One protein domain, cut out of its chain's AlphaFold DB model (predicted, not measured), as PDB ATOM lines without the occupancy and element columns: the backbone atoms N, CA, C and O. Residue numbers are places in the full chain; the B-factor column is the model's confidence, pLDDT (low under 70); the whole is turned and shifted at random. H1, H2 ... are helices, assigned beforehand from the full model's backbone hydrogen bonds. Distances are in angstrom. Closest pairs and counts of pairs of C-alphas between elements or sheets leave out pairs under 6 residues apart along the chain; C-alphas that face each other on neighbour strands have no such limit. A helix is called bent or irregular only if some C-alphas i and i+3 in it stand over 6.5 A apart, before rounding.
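What this domain is: This is residues 96 to 198 of the 198 residues of an uncharacterized protein of Crateriforma conspicua (UniProt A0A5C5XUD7). A helical hairpin, the long helix H1 with the shorter H2 folded back beside it, is crossed at about right angles by H4, while H3 crosses H1 near its first residues. Between H3 and H4 a long loop, residues 153 to 178, loops out past the helices, and its tip around Pro 164 lies at one end of the longest axis. The printed part has 103 residues with four named helices, H1, H2, H3 and H4 along the chain, and no named strand; the class is all helix, and the helix packing is mostly crossed. The whole is compact, with a radius of gyration of the C-alphas of 13.6 A, and elongated, spanning 43 by 26 by 23 A.

How they stand to each other: H1, residues 97 to 118, is the longest helix. H2, residues 123 to 132, forms a helical hairpin with it: they touch and run opposite ways at a shallow tilt of 9 degrees, and their closest C-alphas, those of Thr 112 and Ala 126, are 6.1 A apart. H4, residues 179 to 196, touches H1 with residues 179 to 186 alone, about perpendicular at 84 degrees; the closest C-alphas, of Ala 111 and Glu 183, are 5.0 A apart. With residues 189 to 193 alone H4 touches H2, about perpendicular at 78 degrees, the closest C-alphas being those of Ile 129 and Leu 190 at 7.0 A. H4 has a kink of 39 degrees near residue 186 and is irregular, but only just: C-alphas 184 and 187 are 6.7 A apart. H3, residues 136 to 152, touches H1 about perpendicular at 73 degrees, with C-alphas Ala 101 and Cys 139 closest at 7.1 A. H3 and H4 only just touch, with 3 pairs of C-alphas within 8 A, the closest being those of Ala 142 and Ile 189 at 7.2 A. Every O i to N i+4 pair is within hydrogen-bond range in H1, H2 and H3; in H4 it is 11 of 14.

Where its parts are: H1 begins at C-alpha 97, (-11.695, 10.874, -8.300), and measures 31.9 A from first to last C-alpha. H2 measures 14.3 A. H3 measures 24.3 A and begins at C-alpha 136, (-9.522, 2.490, -2.511). H4 measures 24.8 A and ends at C-alpha 196, (-13.157, -11.760, 1.461).

The domain as a whole: The two C-alphas farthest apart, those of Ala 124 and Pro 164, are 43.0 A apart. The printed part has no cut and ends at the chain's last residue, 198. The links H1 to H2 and H2 to H3 are tight, and the link H3 to H4, 26 residues, is long. Mean pLDDT of the printed part is 80.8; it is under 70 at residues 96 to 101, 154 to 159, 161, 164, 166 and 197 to 198.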
ATOM      1  N   THR A  96     -11.195  14.972  -9.866       47.66
ATOM      2  CA  THR A  96     -12.530  14.479  -9.439       47.66
ATOM      3  C   THR A  96     -12.587  13.135  -8.712       47.66
ATOM      4  O   THR A  96     -13.536  12.912  -7.970       47.66
ATOM      5  N   VAL A  97     -11.598  12.246  -8.853       50.69
ATOM      6  CA  VAL A  97     -11.695  10.874  -8.300       50.69
ATOM      7  C   VAL A  97     -11.559  10.840  -6.771       50.69
ATOM      8  O   VAL A  97     -12.245  10.070  -6.100       50.69
ATOM      9  N   ASP A  98     -10.709  11.698  -6.201       55.69
ATOM     10  CA  ASP A  98     -10.511  11.755  -4.745       55.69
ATOM     11  C   ASP A  98     -11.691  12.436  -4.032       55.69
ATOM     12  O   ASP A  98     -12.084  12.023  -2.939       55.69
ATOM     13  N   GLU A  99     -12.303  13.452  -4.652       57.19
ATOM     14  CA  GLU A  99     -13.445  14.159  -4.062       57.19
ATOM     15  C   GLU A  99     -14.695  13.275  -4.016       57.19
ATOM     16  O   GLU A  99     -15.376  13.232  -2.987       57.19
ATOM     17  N   THR A 100     -14.966  12.494  -5.062       58.09
ATOM     18  CA  THR A 100     -16.117  11.576  -5.100       58.09
ATOM     19  C   THR A 100     -15.948  10.397  -4.150       58.09
ATOM     20  O   THR A 100     -16.873  10.048  -3.416       58.09
ATOM     21  N   ALA A 101     -14.735   9.840  -4.065       64.56
ATOM     22  CA  ALA A 101     -14.419   8.832  -3.059       64.56
ATOM     23  C   ALA A 101     -14.573   9.399  -1.635       64.56
ATOM     24  O   ALA A 101     -14.992   8.693  -0.711       64.56
ATOM     25  N   SER A 102     -14.275  10.690  -1.443       76.69
ATOM     26  CA  SER A 102     -14.422  11.356  -0.149       76.69
ATOM     27  C   SER A 102     -15.886  11.577   0.255       76.69
ATOM     28  O   SER A 102     -16.207  11.401   1.437       76.69
ATOM     29  N   SER A 103     -16.779  11.892  -0.693       85.25
ATOM     30  CA  SER A 103     -18.208  12.087  -0.423       85.25
ATOM     31  C   SER A 103     -18.896  10.759  -0.107       85.25
ATOM     32  O   SER A 103     -19.472  10.630   0.974       85.25
ATOM     33  N   PHE A 104     -18.706   9.726  -0.938       88.62
ATOM     34  CA  PHE A 104     -19.226   8.379  -0.677       88.62
ATOM     35  C   PHE A 104     -18.763   7.842   0.683       88.62
ATOM     36  O   PHE A 104     -19.569   7.408   1.512       88.62
ATOM     37  N   ARG A 105     -17.455   7.925   0.967       90.56
ATOM     38  CA  ARG A 105     -16.885   7.456   2.237       90.56
ATOM     39  C   ARG A 105     -17.500   8.174   3.435       90.56
ATOM     40  O   ARG A 105     -17.757   7.540   4.462       90.56
ATOM     41  N   ARG A 106     -17.725   9.487   3.336       90.38
ATOM     42  CA  ARG A 106     -18.336  10.285   4.405       90.38
ATOM     43  C   ARG A 106     -19.779   9.852   4.662       90.38
ATOM     44  O   ARG A 106     -20.113   9.591   5.822       90.38
ATOM     45  N   SER A 107     -20.590   9.722   3.615       91.06
ATOM     46  CA  SER A 107     -21.999   9.333   3.729       91.06
ATOM     47  C   SER A 107     -22.142   7.890   4.227       91.06
ATOM     48  O   SER A 107     -22.934   7.625   5.131       91.06
ATOM     49  N   LEU A 108     -21.290   6.963   3.773       91.06
ATOM     50  CA  LEU A 108     -21.286   5.582   4.262       91.06
ATOM     51  C   LEU A 108     -20.874   5.482   5.739       91.06
ATOM     52  O   LEU A 108     -21.475   4.723   6.502       91.06
ATOM     53  N   ILE A 109     -19.892   6.272   6.191       91.56
ATOM     54  CA  ILE A 109     -19.540   6.351   7.619       91.56
ATOM     55  C   ILE A 109     -20.713   6.909   8.432       91.56
ATOM     56  O   ILE A 109     -20.967   6.437   9.542       91.56
ATOM     57  N   GLN A 110     -21.431   7.904   7.913       91.69
ATOM     58  CA  GLN A 110     -22.602   8.467   8.581       91.69
ATOM     59  C   GLN A 110     -23.730   7.436   8.715       91.69
ATOM     60  O   GLN A 110     -24.195   7.220   9.837       91.69
ATOM     61  N   ALA A 111     -24.064   6.731   7.633       91.50
ATOM     62  CA  ALA A 111     -25.040   5.642   7.634       91.50
ATOM     63  C   ALA A 111     -24.636   4.518   8.602       91.50
ATOM     64  O   ALA A 111     -25.427   4.074   9.429       91.50
ATOM     65  N   THR A 112     -23.356   4.134   8.609       91.19
ATOM     66  CA  THR A 112     -22.816   3.142   9.555       91.19
ATOM     67  C   THR A 112     -22.996   3.596  11.009       91.19
ATOM     68  O   THR A 112     -23.353   2.808  11.883       91.19
ATOM     69  N   ARG A 113     -22.783   4.885  11.308       90.94
ATOM     70  CA  ARG A 113     -23.013   5.428  12.658       90.94
ATOM     71  C   ARG A 113     -24.490   5.423  13.035       90.94
ATOM     72  O   ARG A 113     -24.790   5.241  14.213       90.94
ATOM     73  N   GLN A 114     -25.389   5.650  12.084       91.00
ATOM     74  CA  GLN A 114     -26.830   5.582  12.316       91.00
ATOM     75  C   GLN A 114     -27.278   4.137  12.571       91.00
ATOM     76  O   GLN A 114     -27.901   3.894  13.602       91.00
ATOM     77  N   ALA A 115     -26.831   3.179  11.756       88.56
ATOM     78  CA  ALA A 115     -27.069   1.747  11.958       88.56
ATOM     79  C   ALA A 115     -26.503   1.228  13.299       88.56
ATOM     80  O   ALA A 115     -27.097   0.393  13.980       88.56
ATOM     81  N   ALA A 116     -25.355   1.751  13.743       89.69
ATOM     82  CA  ALA A 116     -24.809   1.413  15.058       89.69
ATOM     83  C   ALA A 116     -25.645   2.004  16.209       89.69
ATOM     84  O   ALA A 116     -25.747   1.404  17.277       89.69
ATOM     85  N   ARG A 117     -26.248   3.186  16.014       88.44
ATOM     86  CA  ARG A 117     -27.141   3.816  17.003       88.44
ATOM     87  C   ARG A 117     -28.495   3.120  17.092       88.44
ATOM     88  O   ARG A 117     -29.052   3.077  18.184       88.44
ATOM     89  N   SER A 118     -29.009   2.592  15.980       90.38
ATOM     90  CA  SER A 118     -30.231   1.778  15.967       90.38
ATOM     91  C   SER A 118     -30.019   0.387  16.575       90.38
ATOM     92  O   SER A 118     -30.992  -0.272  16.930       90.38
ATOM     93  N   GLY A 119     -28.762  -0.042  16.749       89.06
ATOM     94  CA  GLY A 119     -28.409  -1.363  17.271       89.06
ATOM     95  C   GLY A 119     -28.461  -2.471  16.217       89.06
ATOM     96  O   GLY A 119     -28.406  -3.644  16.574       89.06
ATOM     97  N   GLU A 120     -28.559  -2.111  14.936       90.56
ATOM     98  CA  GLU A 120     -28.590  -3.056  13.815       90.56
ATOM     99  C   GLU A 120     -27.212  -3.670  13.540       90.56
ATOM    100  O   GLU A 120     -27.107  -4.832  13.152       90.56
ATOM    101  N   ILE A 121     -26.148  -2.911  13.808       91.06
ATOM    102  CA  ILE A 121     -24.765  -3.389  13.726       91.06
ATOM    103  C   ILE A 121     -24.020  -3.179  15.042       91.06
ATOM    104  O   ILE A 121     -24.285  -2.242  15.801       91.06
ATOM    105  N   THR A 122     -23.029  -4.032  15.301       92.62
ATOM    106  CA  THR A 122     -22.158  -3.877  16.468       92.62
ATOM    107  C   THR A 122     -21.081  -2.815  16.227       92.62
ATOM    108  O   THR A 122     -20.724  -2.488  15.092       92.62
ATOM    109  N   PHE A 123     -20.486  -2.297  17.307       86.88
ATOM    110  CA  PHE A 123     -19.345  -1.381  17.206       86.88
ATOM    111  C   PHE A 123     -18.145  -2.011  16.478       86.88
ATOM    112  O   PHE A 123     -17.453  -1.330  15.721       86.88
ATOM    113  N   ALA A 124     -17.911  -3.313  16.680       87.69
ATOM    114  CA  ALA A 124     -16.841  -4.038  16.004       87.69
ATOM    115  C   ALA A 124     -17.063  -4.074  14.484       87.69
ATOM    116  O   ALA A 124     -16.118  -3.899  13.718       87.69
ATOM    117  N   ASP A 125     -18.311  -4.229  14.044       90.75
ATOM    118  CA  ASP A 125     -18.662  -4.234  12.624       90.75
ATOM    119  C   ASP A 125     -18.529  -2.843  12.000       90.75
ATOM    120  O   ASP A 125     -17.936  -2.695  10.930       90.75
ATOM    121  N   ALA A 126     -18.945  -1.797  12.718       88.38
ATOM    122  CA  ALA A 126     -18.698  -0.417  12.304       88.38
ATOM    123  C   ALA A 126     -17.193  -0.118  12.140       88.38
ATOM    124  O   ALA A 126     -16.790   0.592  11.213       88.38
ATOM    125  N   LEU A 127     -16.344  -0.674  13.013       87.44
ATOM    126  CA  LEU A 127     -14.893  -0.536  12.907       87.44
ATOM    127  C   LEU A 127     -14.338  -1.270  11.680       87.44
ATOM    128  O   LEU A 127     -13.522  -0.692  10.965       87.44
ATOM    129  N   LYS A 128     -14.806  -2.492  11.392       90.38
ATOM    130  CA  LYS A 128     -14.412  -3.243  10.185       90.38
ATOM    131  C   LYS A 128     -14.726  -2.466   8.911       90.38
ATOM    132  O   LYS A 128     -13.851  -2.340   8.063       90.38
ATOM    133  N   ILE A 129     -15.925  -1.887   8.808       89.75
ATOM    134  CA  ILE A 129     -16.308  -1.040   7.666       89.75
ATOM    135  C   ILE A 129     -15.345   0.141   7.551       89.75
ATOM    136  O   ILE A 129     -14.798   0.406   6.485       89.75
ATOM    137  N   ARG A 130     -15.067   0.828   8.664       89.31
ATOM    138  CA  ARG A 130     -14.157   1.979   8.665       89.31
ATOM    139  C   ARG A 130     -12.741   1.615   8.220       89.31
ATOM    140  O   ARG A 130     -12.110   2.420   7.537       89.31
ATOM    141  N   VAL A 131     -12.256   0.435   8.610       89.50
ATOM    142  CA  VAL A 131     -10.956  -0.098   8.184       89.50
ATOM    143  C   VAL A 131     -10.976  -0.458   6.697       89.50
ATOM    144  O   VAL A 131     -10.073  -0.056   5.968       89.50
ATOM    145  N   ALA A 132     -12.024  -1.138   6.225       90.00
ATOM    146  CA  ALA A 132     -12.180  -1.515   4.822       90.00
ATOM    147  C   ALA A 132     -12.189  -0.289   3.891       90.00
ATOM    148  O   ALA A 132     -11.549  -0.307   2.844       90.00
ATOM    149  N   LEU A 133     -12.796   0.821   4.325       89.19
ATOM    150  CA  LEU A 133     -12.830   2.090   3.587       89.19
ATOM    151  C   LEU A 133     -11.480   2.821   3.476       89.19
ATOM    152  O   LEU A 133     -11.420   3.893   2.878       89.19
ATOM    153  N   PHE A 134     -10.396   2.310   4.066       87.06
ATOM    154  CA  PHE A 134      -9.050   2.793   3.730       87.06
ATOM    155  C   PHE A 134      -8.508   2.179   2.437       87.06
ATOM    156  O   PHE A 134      -7.556   2.719   1.879       87.06
ATOM    157  N   SER A 135      -9.086   1.073   1.964       88.31
ATOM    158  CA  SER A 135      -8.721   0.473   0.686       88.31
ATOM    159  C   SER A 135      -9.502   1.152  -0.447       88.31
ATOM    160  O   SER A 135     -10.725   1.006  -0.494       88.31
ATOM    161  N   PRO A 136      -8.839   1.855  -1.383       85.69
ATOM    162  CA  PRO A 136      -9.522   2.490  -2.511       85.69
ATOM    163  C   PRO A 136     -10.237   1.458  -3.392       85.69
ATOM    164  O   PRO A 136     -11.396   1.648  -3.729       85.69
ATOM    165  N   ALA A 137      -9.625   0.292  -3.631       87.50
ATOM    166  CA  ALA A 137     -10.251  -0.787  -4.400       87.50
ATOM    167  C   ALA A 137     -11.552  -1.309  -3.761       87.50
ATOM    168  O   ALA A 137     -12.467  -1.736  -4.461       87.50
ATOM    169  N   PHE A 138     -11.634  -1.288  -2.427       88.31
ATOM    170  CA  PHE A 138     -12.864  -1.638  -1.724       88.31
ATOM    171  C   PHE A 138     -13.915  -0.535  -1.853       88.31
ATOM    172  O   PHE A 138     -15.077  -0.853  -2.088       88.31
ATOM    173  N   CYS A 139     -13.521   0.736  -1.714       88.31
ATOM    174  CA  CYS A 139     -14.424   1.865  -1.939       88.31
ATOM    175  C   CYS A 139     -15.032   1.810  -3.341       88.31
ATOM    176  O   CYS A 139     -16.251   1.845  -3.446       88.31
ATOM    177  N   ASP A 140     -14.213   1.615  -4.376       88.06
ATOM    178  CA  ASP A 140     -14.670   1.536  -5.767       88.06
ATOM    179  C   ASP A 140     -15.672   0.391  -5.968       88.06
ATOM    180  O   ASP A 140     -16.719   0.565  -6.586       88.06
ATOM    181  N   ALA A 141     -15.384  -0.789  -5.408       88.00
ATOM    182  CA  ALA A 141     -16.275  -1.944  -5.500       88.00
ATOM    183  C   ALA A 141     -17.585  -1.740  -4.718       88.00
ATOM    184  O   ALA A 141     -18.654  -2.156  -5.168       88.00
ATOM    185  N   ALA A 142     -17.514  -1.111  -3.542       88.56
ATOM    186  CA  ALA A 142     -18.684  -0.795  -2.732       88.56
ATOM    187  C   ALA A 142     -19.558   0.270  -3.409       88.56
ATOM    188  O   ALA A 142     -20.782   0.144  -3.398       88.56
ATOM    189  N   GLU A 143     -18.944   1.277  -4.027       88.44
ATOM    190  CA  GLU A 143     -19.619   2.300  -4.820       88.44
ATOM    191  C   GLU A 143     -20.302   1.674  -6.042       88.44
ATOM    192  O   GLU A 143     -21.504   1.865  -6.230       88.44
ATOM    193  N   ASP A 144     -19.584   0.843  -6.808       87.38
ATOM    194  CA  ASP A 144     -20.124   0.100  -7.954       87.38
ATOM    195  C   ASP A 144     -21.347  -0.732  -7.547       87.38
ATOM    196  O   ASP A 144     -22.377  -0.712  -8.228       87.38
ATOM    197  N   LEU A 145     -21.273  -1.425  -6.408       87.44
ATOM    198  CA  LEU A 145     -22.393  -2.190  -5.871       87.44
ATOM    199  C   LEU A 145     -23.568  -1.276  -5.517       87.44
ATOM    200  O   LEU A 145     -24.695  -1.577  -5.907       87.44
ATOM    201  N   CYS A 146     -23.323  -0.167  -4.815       87.44
ATOM    202  CA  CYS A 146     -24.371   0.785  -4.450       87.44
ATOM    203  C   CYS A 146     -25.081   1.325  -5.695       87.44
ATOM    204  O   CYS A 146     -26.305   1.263  -5.762       87.44
ATOM    205  N   VAL A 147     -24.329   1.790  -6.697       86.06
ATOM    206  CA  VAL A 147     -24.879   2.308  -7.959       86.06
ATOM    207  C   VAL A 147     -25.682   1.233  -8.688       86.06
ATOM    208  O   VAL A 147     -26.797   1.492  -9.135       86.06
ATOM    209  N   THR A 148     -25.156   0.009  -8.760       85.75
ATOM    210  CA  THR A 148     -25.833  -1.120  -9.410       85.75
ATOM    211  C   THR A 148     -27.157  -1.434  -8.715       85.75
ATOM    212  O   THR A 148     -28.200  -1.518  -9.356       85.75
ATOM    213  N   GLN A 149     -27.145  -1.551  -7.388       84.50
ATOM    214  CA  GLN A 149     -28.352  -1.825  -6.610       84.50
ATOM    215  C   GLN A 149     -29.369  -0.682  -6.706       84.50
ATOM    216  O   GLN A 149     -30.565  -0.948  -6.765       84.50
ATOM    217  N   MET A 150     -28.922   0.574  -6.785       80.69
ATOM    218  CA  MET A 150     -29.809   1.717  -7.023       80.69
ATOM    219  C   MET A 150     -30.441   1.681  -8.416       80.69
ATOM    220  O   MET A 150     -31.639   1.919  -8.545       80.69
ATOM    221  N   ALA A 151     -29.666   1.341  -9.447       81.62
ATOM    222  CA  ALA A 151     -30.173   1.218 -10.809       81.62
ATOM    223  C   ALA A 151     -31.263   0.134 -10.916       81.62
ATOM    224  O   ALA A 151     -32.258   0.328 -11.610       81.62
ATOM    225  N   PHE A 152     -31.111  -0.980 -10.191       80.12
ATOM    226  CA  PHE A 152     -32.067  -2.092 -10.214       80.12
ATOM    227  C   PHE A 152     -33.215  -1.983  -9.201       80.12
ATOM    228  O   PHE A 152     -34.235  -2.648  -9.380       80.12
ATOM    229  N   SER A 153     -33.107  -1.160  -8.155       75.75
ATOM    230  CA  SER A 153     -34.150  -1.048  -7.121       75.75
ATOM    231  C   SER A 153     -35.392  -0.273  -7.572       75.75
ATOM    232  O   SER A 153     -36.357  -0.177  -6.814       75.75
ATOM    233  N   GLY A 154     -35.373   0.319  -8.771       67.94
ATOM    234  CA  GLY A 154     -36.446   1.187  -9.266       67.94
ATOM    235  C   GLY A 154     -36.549   2.526  -8.524       67.94
ATOM    236  O   GLY A 154     -37.345   3.371  -8.914       67.94
ATOM    237  N   GLN A 155     -35.721   2.766  -7.497       63.41
ATOM    238  CA  GLN A 155     -35.584   4.073  -6.838       63.41
ATOM    239  C   GLN A 155     -34.685   5.040  -7.628       63.41
ATOM    240  O   GLN A 155     -34.431   6.153  -7.179       63.41
ATOM    241  N   ALA A 156     -34.201   4.615  -8.798       57.72
ATOM    242  CA  ALA A 156     -33.369   5.402  -9.698       57.72
ATOM    243  C   ALA A 156     -34.107   6.573 -10.369       57.72
ATOM    244  O   ALA A 156     -33.444   7.499 -10.838       57.72
ATOM    245  N   GLU A 157     -35.446   6.549 -10.436       57.34
ATOM    246  CA  GLU A 157     -36.232   7.595 -11.100       57.34
ATOM    247  C   GLU A 157     -36.035   8.954 -10.406       57.34
ATOM    248  O   GLU A 157     -36.598   9.236  -9.351       57.34
ATOM    249  N   GLY A 158     -35.204   9.804 -11.018       59.28
ATOM    250  CA  GLY A 158     -34.954  11.183 -10.592       59.28
ATOM    251  C   GLY A 158     -33.777  11.385  -9.637       59.28
ATOM    252  O   GLY A 158     -33.508  12.530  -9.282       59.28
ATOM    253  N   VAL A 159     -33.073  10.321  -9.236       63.09
ATOM    254  CA  VAL A 159     -32.006  10.415  -8.216       63.09
ATOM    255  C   VAL A 159     -30.624  10.036  -8.748       63.09
ATOM    256  O   VAL A 159     -29.618  10.529  -8.245       63.09
ATOM    257  N   LEU A 160     -30.550   9.201  -9.788       70.12
ATOM    258  CA  LEU A 160     -29.295   8.938 -10.487       70.12
ATOM    259  C   LEU A 160     -29.161   9.917 -11.663       70.12
ATOM    260  O   LEU A 160     -29.938   9.811 -12.616       70.12
ATOM    261  N   PRO A 161     -28.201  10.858 -11.630       68.81
ATOM    262  CA  PRO A 161     -27.921  11.704 -12.778       68.81
ATOM    263  C   PRO A 161     -27.413  10.822 -13.922       68.81
ATOM    264  O   PRO A 161     -26.340  10.217 -13.867       68.81
ATOM    265  N   MET A 162     -28.241  10.706 -14.955       71.88
ATOM    266  CA  MET A 162     -27.887  10.034 -16.194       71.88
ATOM    267  C   MET A 162     -27.469  11.089 -17.207       71.88
ATOM    268  O   MET A 162     -28.165  12.081 -17.430       71.88
ATOM    269  N   THR A 163     -26.331  10.853 -17.842       73.38
ATOM    270  CA  THR A 163     -25.946  11.586 -19.048       73.38
ATOM    271  C   THR A 163     -26.948  11.306 -20.176       73.38
ATOM    272  O   THR A 163     -27.631  10.276 -20.155       73.38
ATOM    273  N   PRO A 164     -27.042  12.183 -21.193       68.50
ATOM    274  CA  PRO A 164     -27.903  11.960 -22.360       68.50
ATOM    275  C   PRO A 164     -27.604  10.649 -23.109       68.50
ATOM    276  O   PRO A 164     -28.478  10.135 -23.801       68.50
ATOM    277  N   ASP A 165     -26.410  10.084 -22.925       70.44
ATOM    278  CA  ASP A 165     -25.990   8.803 -23.500       70.44
ATOM    279  C   ASP A 165     -26.418   7.583 -22.655       70.44
ATOM    280  O   ASP A 165     -26.091   6.446 -22.987       70.44
ATOM    281  N   GLY A 166     -27.136   7.798 -21.545       68.50
ATOM    282  CA  GLY A 166     -27.584   6.740 -20.636       68.50
ATOM    283  C   GLY A 166     -26.506   6.232 -19.674       68.50
ATOM    284  O   GLY A 166     -26.711   5.222 -19.002       68.50
ATOM    285  N   VAL A 167     -25.359   6.916 -19.579       75.31
ATOM    286  CA  VAL A 167     -24.283   6.572 -18.637       75.31
ATOM    287  C   VAL A 167     -24.525   7.267 -17.299       75.31
ATOM    288  O   VAL A 167     -24.813   8.466 -17.258       75.31
ATOM    289  N   ILE A 168     -24.389   6.521 -16.202       74.81
ATOM    290  CA  ILE A 168     -24.527   7.047 -14.839       74.81
ATOM    291  C   ILE A 168     -23.307   7.908 -14.506       74.81
ATOM    292  O   ILE A 168     -22.173   7.419 -14.496       74.81
ATOM    293  N   GLU A 169     -23.543   9.180 -14.202       77.44
ATOM    294  CA  GLU A 169     -22.495  10.107 -13.797       77.44
ATOM    295  C   GLU A 169     -22.254   9.987 -12.288       77.44
ATOM    296  O   GLU A 169     -23.029  10.458 -11.465       77.44
ATOM    297  N   ARG A 170     -21.162   9.318 -11.907       74.88
ATOM    298  CA  ARG A 170     -20.859   9.015 -10.495       74.88
ATOM    299  C   ARG A 170     -20.553  10.255  -9.660       74.88
ATOM    300  O   ARG A 170     -20.846  10.294  -8.469       74.88
ATOM    301  N   ALA A 171     -19.966  11.268 -10.294       72.56
ATOM    302  CA  ALA A 171     -19.497  12.465  -9.612       72.56
ATOM    303  C   ALA A 171     -20.623  13.390  -9.139       72.56
ATOM    304  O   ALA A 171     -20.426  14.166  -8.207       72.56
ATOM    305  N   SER A 172     -21.801  13.292  -9.752       75.06
ATOM    306  CA  SER A 172     -22.971  14.113  -9.441       75.06
ATOM    307  C   SER A 172     -23.986  13.400  -8.534       75.06
ATOM    308  O   SER A 172     -25.051  13.951  -8.260       75.06
ATOM    309  N   ILE A 173     -23.669  12.197  -8.035       80.06
ATOM    310  CA  ILE A 173     -24.541  11.438  -7.128       80.06
ATOM    311  C   ILE A 173     -24.587  12.117  -5.750       80.06
ATOM    312  O   ILE A 173     -23.567  12.255  -5.072       80.06
ATOM    313  N   ASP A 174     -25.791  12.486  -5.301       82.38
ATOM    314  CA  ASP A 174     -26.029  13.007  -3.950       82.38
ATOM    315  C   ASP A 174     -26.065  11.875  -2.908       82.38
ATOM    316  O   ASP A 174     -27.126  11.412  -2.483       82.38
ATOM    317  N   TRP A 175     -24.884  11.420  -2.483       85.19
ATOM    318  CA  TRP A 175     -24.727  10.357  -1.483       85.19
ATOM    319  C   TRP A 175     -25.392  10.656  -0.130       85.19
ATOM    320  O   TRP A 175     -25.756   9.716   0.583       85.19
ATOM    321  N   ASP A 176     -25.592  11.929   0.222       79.56
ATOM    322  CA  ASP A 176     -26.250  12.319   1.471       79.56
ATOM    323  C   ASP A 176     -27.768  12.097   1.397       79.56
ATOM    324  O   ASP A 176     -28.364  11.585   2.352       79.56
ATOM    325  N   GLY A 177     -28.381  12.364   0.239       78.06
ATOM    326  CA  GLY A 177     -29.766  11.983  -0.060       78.06
ATOM    327  C   GLY A 177     -30.009  10.467   0.015       78.06
ATOM    328  O   GLY A 177     -31.118  10.022   0.329       78.06
ATOM    329  N   PHE A 178     -28.956   9.664  -0.171       78.12
ATOM    330  CA  PHE A 178     -28.995   8.199  -0.114       78.12
ATOM    331  C   PHE A 178     -28.675   7.591   1.256       78.12
ATOM    332  O   PHE A 178     -28.565   6.368   1.364       78.12
ATOM    333  N   ALA A 179     -28.573   8.382   2.327       81.81
ATOM    334  CA  ALA A 179     -28.221   7.861   3.652       81.81
ATOM    335  C   ALA A 179     -29.119   6.687   4.106       81.81
ATOM    336  O   ALA A 179     -28.617   5.677   4.597       81.81
ATOM    337  N   SER A 180     -30.432   6.767   3.862       84.81
ATOM    338  CA  SER A 180     -31.388   5.704   4.222       84.81
ATOM    339  C   SER A 180     -31.215   4.413   3.411       84.81
ATOM    340  O   SER A 180     -31.498   3.319   3.901       84.81
ATOM    341  N   PHE A 181     -30.731   4.517   2.173       86.56
ATOM    342  CA  PHE A 181     -30.380   3.366   1.349       86.56
ATOM    343  C   PHE A 181     -29.061   2.744   1.819       86.56
ATOM    344  O   PHE A 181     -28.974   1.525   1.970       86.56
ATOM    345  N   LEU A 182     -28.061   3.578   2.126       86.38
ATOM    346  CA  LEU A 182     -26.781   3.122   2.662       86.38
ATOM    347  C   LEU A 182     -26.956   2.380   3.995       86.38
ATOM    348  O   LEU A 182     -26.309   1.360   4.207       86.38
ATOM    349  N   GLU A 183     -27.875   2.809   4.863       86.81
ATOM    350  CA  GLU A 183     -28.213   2.067   6.089       86.81
ATOM    351  C   GLU A 183     -28.652   0.623   5.793       86.81
ATOM    352  O   GLU A 183     -28.187  -0.307   6.447       86.81
ATOM    353  N   ARG A 184     -29.460   0.409   4.746       86.56
ATOM    354  CA  ARG A 184     -29.919  -0.931   4.334       86.56
ATOM    355  C   ARG A 184     -28.838  -1.765   3.657       86.56
ATOM    356  O   ARG A 184     -28.926  -2.990   3.665       86.56
ATOM    357  N   ILE A 185     -27.843  -1.122   3.045       86.06
ATOM    358  CA  ILE A 185     -26.770  -1.810   2.320       86.06
ATOM    359  C   ILE A 185     -25.586  -2.180   3.221       86.06
ATOM    360  O   ILE A 185     -24.848  -3.116   2.915       86.06
ATOM    361  N   VAL A 186     -25.427  -1.503   4.361       88.25
ATOM    362  CA  VAL A 186     -24.376  -1.771   5.356       88.25
ATOM    363  C   VAL A 186     -24.287  -3.255   5.765       88.25
ATOM    364  O   VAL A 186     -23.172  -3.789   5.762       88.25
ATOM    365  N   PRO A 187     -25.391  -3.975   6.048       85.31
ATOM    366  CA  PRO A 187     -25.337  -5.409   6.341       85.31
ATOM    367  C   PRO A 187     -24.757  -6.250   5.194       85.31
ATOM    368  O   PRO A 187     -24.024  -7.206   5.441       85.31
ATOM    369  N   ILE A 188     -25.033  -5.881   3.939       86.75
ATOM    370  CA  ILE A 188     -24.507  -6.569   2.749       86.75
ATOM    371  C   ILE A 188     -23.004  -6.314   2.622       86.75
ATOM    372  O   ILE A 188     -22.228  -7.242   2.398       86.75
ATOM    373  N   ILE A 189     -22.572  -5.071   2.841       84.81
ATOM    374  CA  ILE A 189     -21.150  -4.707   2.848       84.81
ATOM    375  C   ILE A 189     -20.388  -5.513   3.911       84.81
ATOM    376  O   ILE A 189     -19.290  -6.002   3.649       84.81
ATOM    377  N   LEU A 190     -20.975  -5.717   5.093       86.62
ATOM    378  CA  LEU A 190     -20.376  -6.550   6.139       86.62
ATOM    379  C   LEU A 190     -20.239  -8.019   5.734       86.62
ATOM    380  O   LEU A 190     -19.214  -8.627   6.039       86.62
ATOM    381  N   GLN A 191     -21.230  -8.576   5.035       86.19
ATOM    382  CA  GLN A 191     -21.144  -9.934   4.492       86.19
ATOM    383  C   GLN A 191     -20.033 -10.054   3.444       86.19
ATOM    384  O   GLN A 191     -19.308 -11.041   3.422       86.19
ATOM    385  N   LEU A 192     -19.838  -9.038   2.603       80.50
ATOM    386  CA  LEU A 192     -18.730  -9.035   1.645       80.50
ATOM    387  C   LEU A 192     -17.379  -8.991   2.361       80.50
ATOM    388  O   LEU A 192     -16.484  -9.770   2.043       80.50
ATOM    389  N   ILE A 193     -17.240  -8.137   3.376       82.94
ATOM    390  CA  ILE A 193     -16.009  -8.069   4.172       82.94
ATOM    391  C   ILE A 193     -15.720  -9.417   4.845       82.94
ATOM    392  O   ILE A 193     -14.569  -9.841   4.862       82.94
ATOM    393  N   SER A 194     -16.729 -10.113   5.379       82.00
ATOM    394  CA  SER A 194     -16.509 -11.416   6.019       82.00
ATOM    395  C   SER A 194     -16.175 -12.532   5.029       82.00
ATOM    396  O   SER A 194     -15.425 -13.436   5.384       82.00
ATOM    397  N   LEU A 195     -16.682 -12.466   3.795       79.06
ATOM    398  CA  LEU A 195     -16.383 -13.443   2.745       79.06
ATOM    399  C   LEU A 195     -14.975 -13.281   2.156       79.06
ATOM    400  O   LEU A 195     -14.364 -14.276   1.776       79.06
ATOM    401  N   PHE A 196     -14.459 -12.051   2.079       71.94
ATOM    402  CA  PHE A 196     -13.157 -11.760   1.461       71.94
ATOM    403  C   PHE A 196     -12.025 -11.466   2.460       71.94
ATOM    404  O   PHE A 196     -10.863 -11.451   2.063       71.94
ATOM    405  N   GLY A 197     -12.341 -11.212   3.734       61.41
ATOM    406  CA  GLY A 197     -11.388 -10.812   4.779       61.41
ATOM    407  C   GLY A 197     -11.143 -11.853   5.878       61.41
ATOM    408  O   GLY A 197     -10.703 -11.464   6.962       61.41
ATOM    409  N   GLY A 198     -11.481 -13.123   5.626       45.88
ATOM    410  CA  GLY A 198     -11.250 -14.262   6.528       45.88
ATOM    411  C   GLY A 198      -9.839 -14.829   6.452       45.88
ATOM    412  O   GLY A 198      -9.311 -14.939   5.324       45.88
TER     413      GLY A 198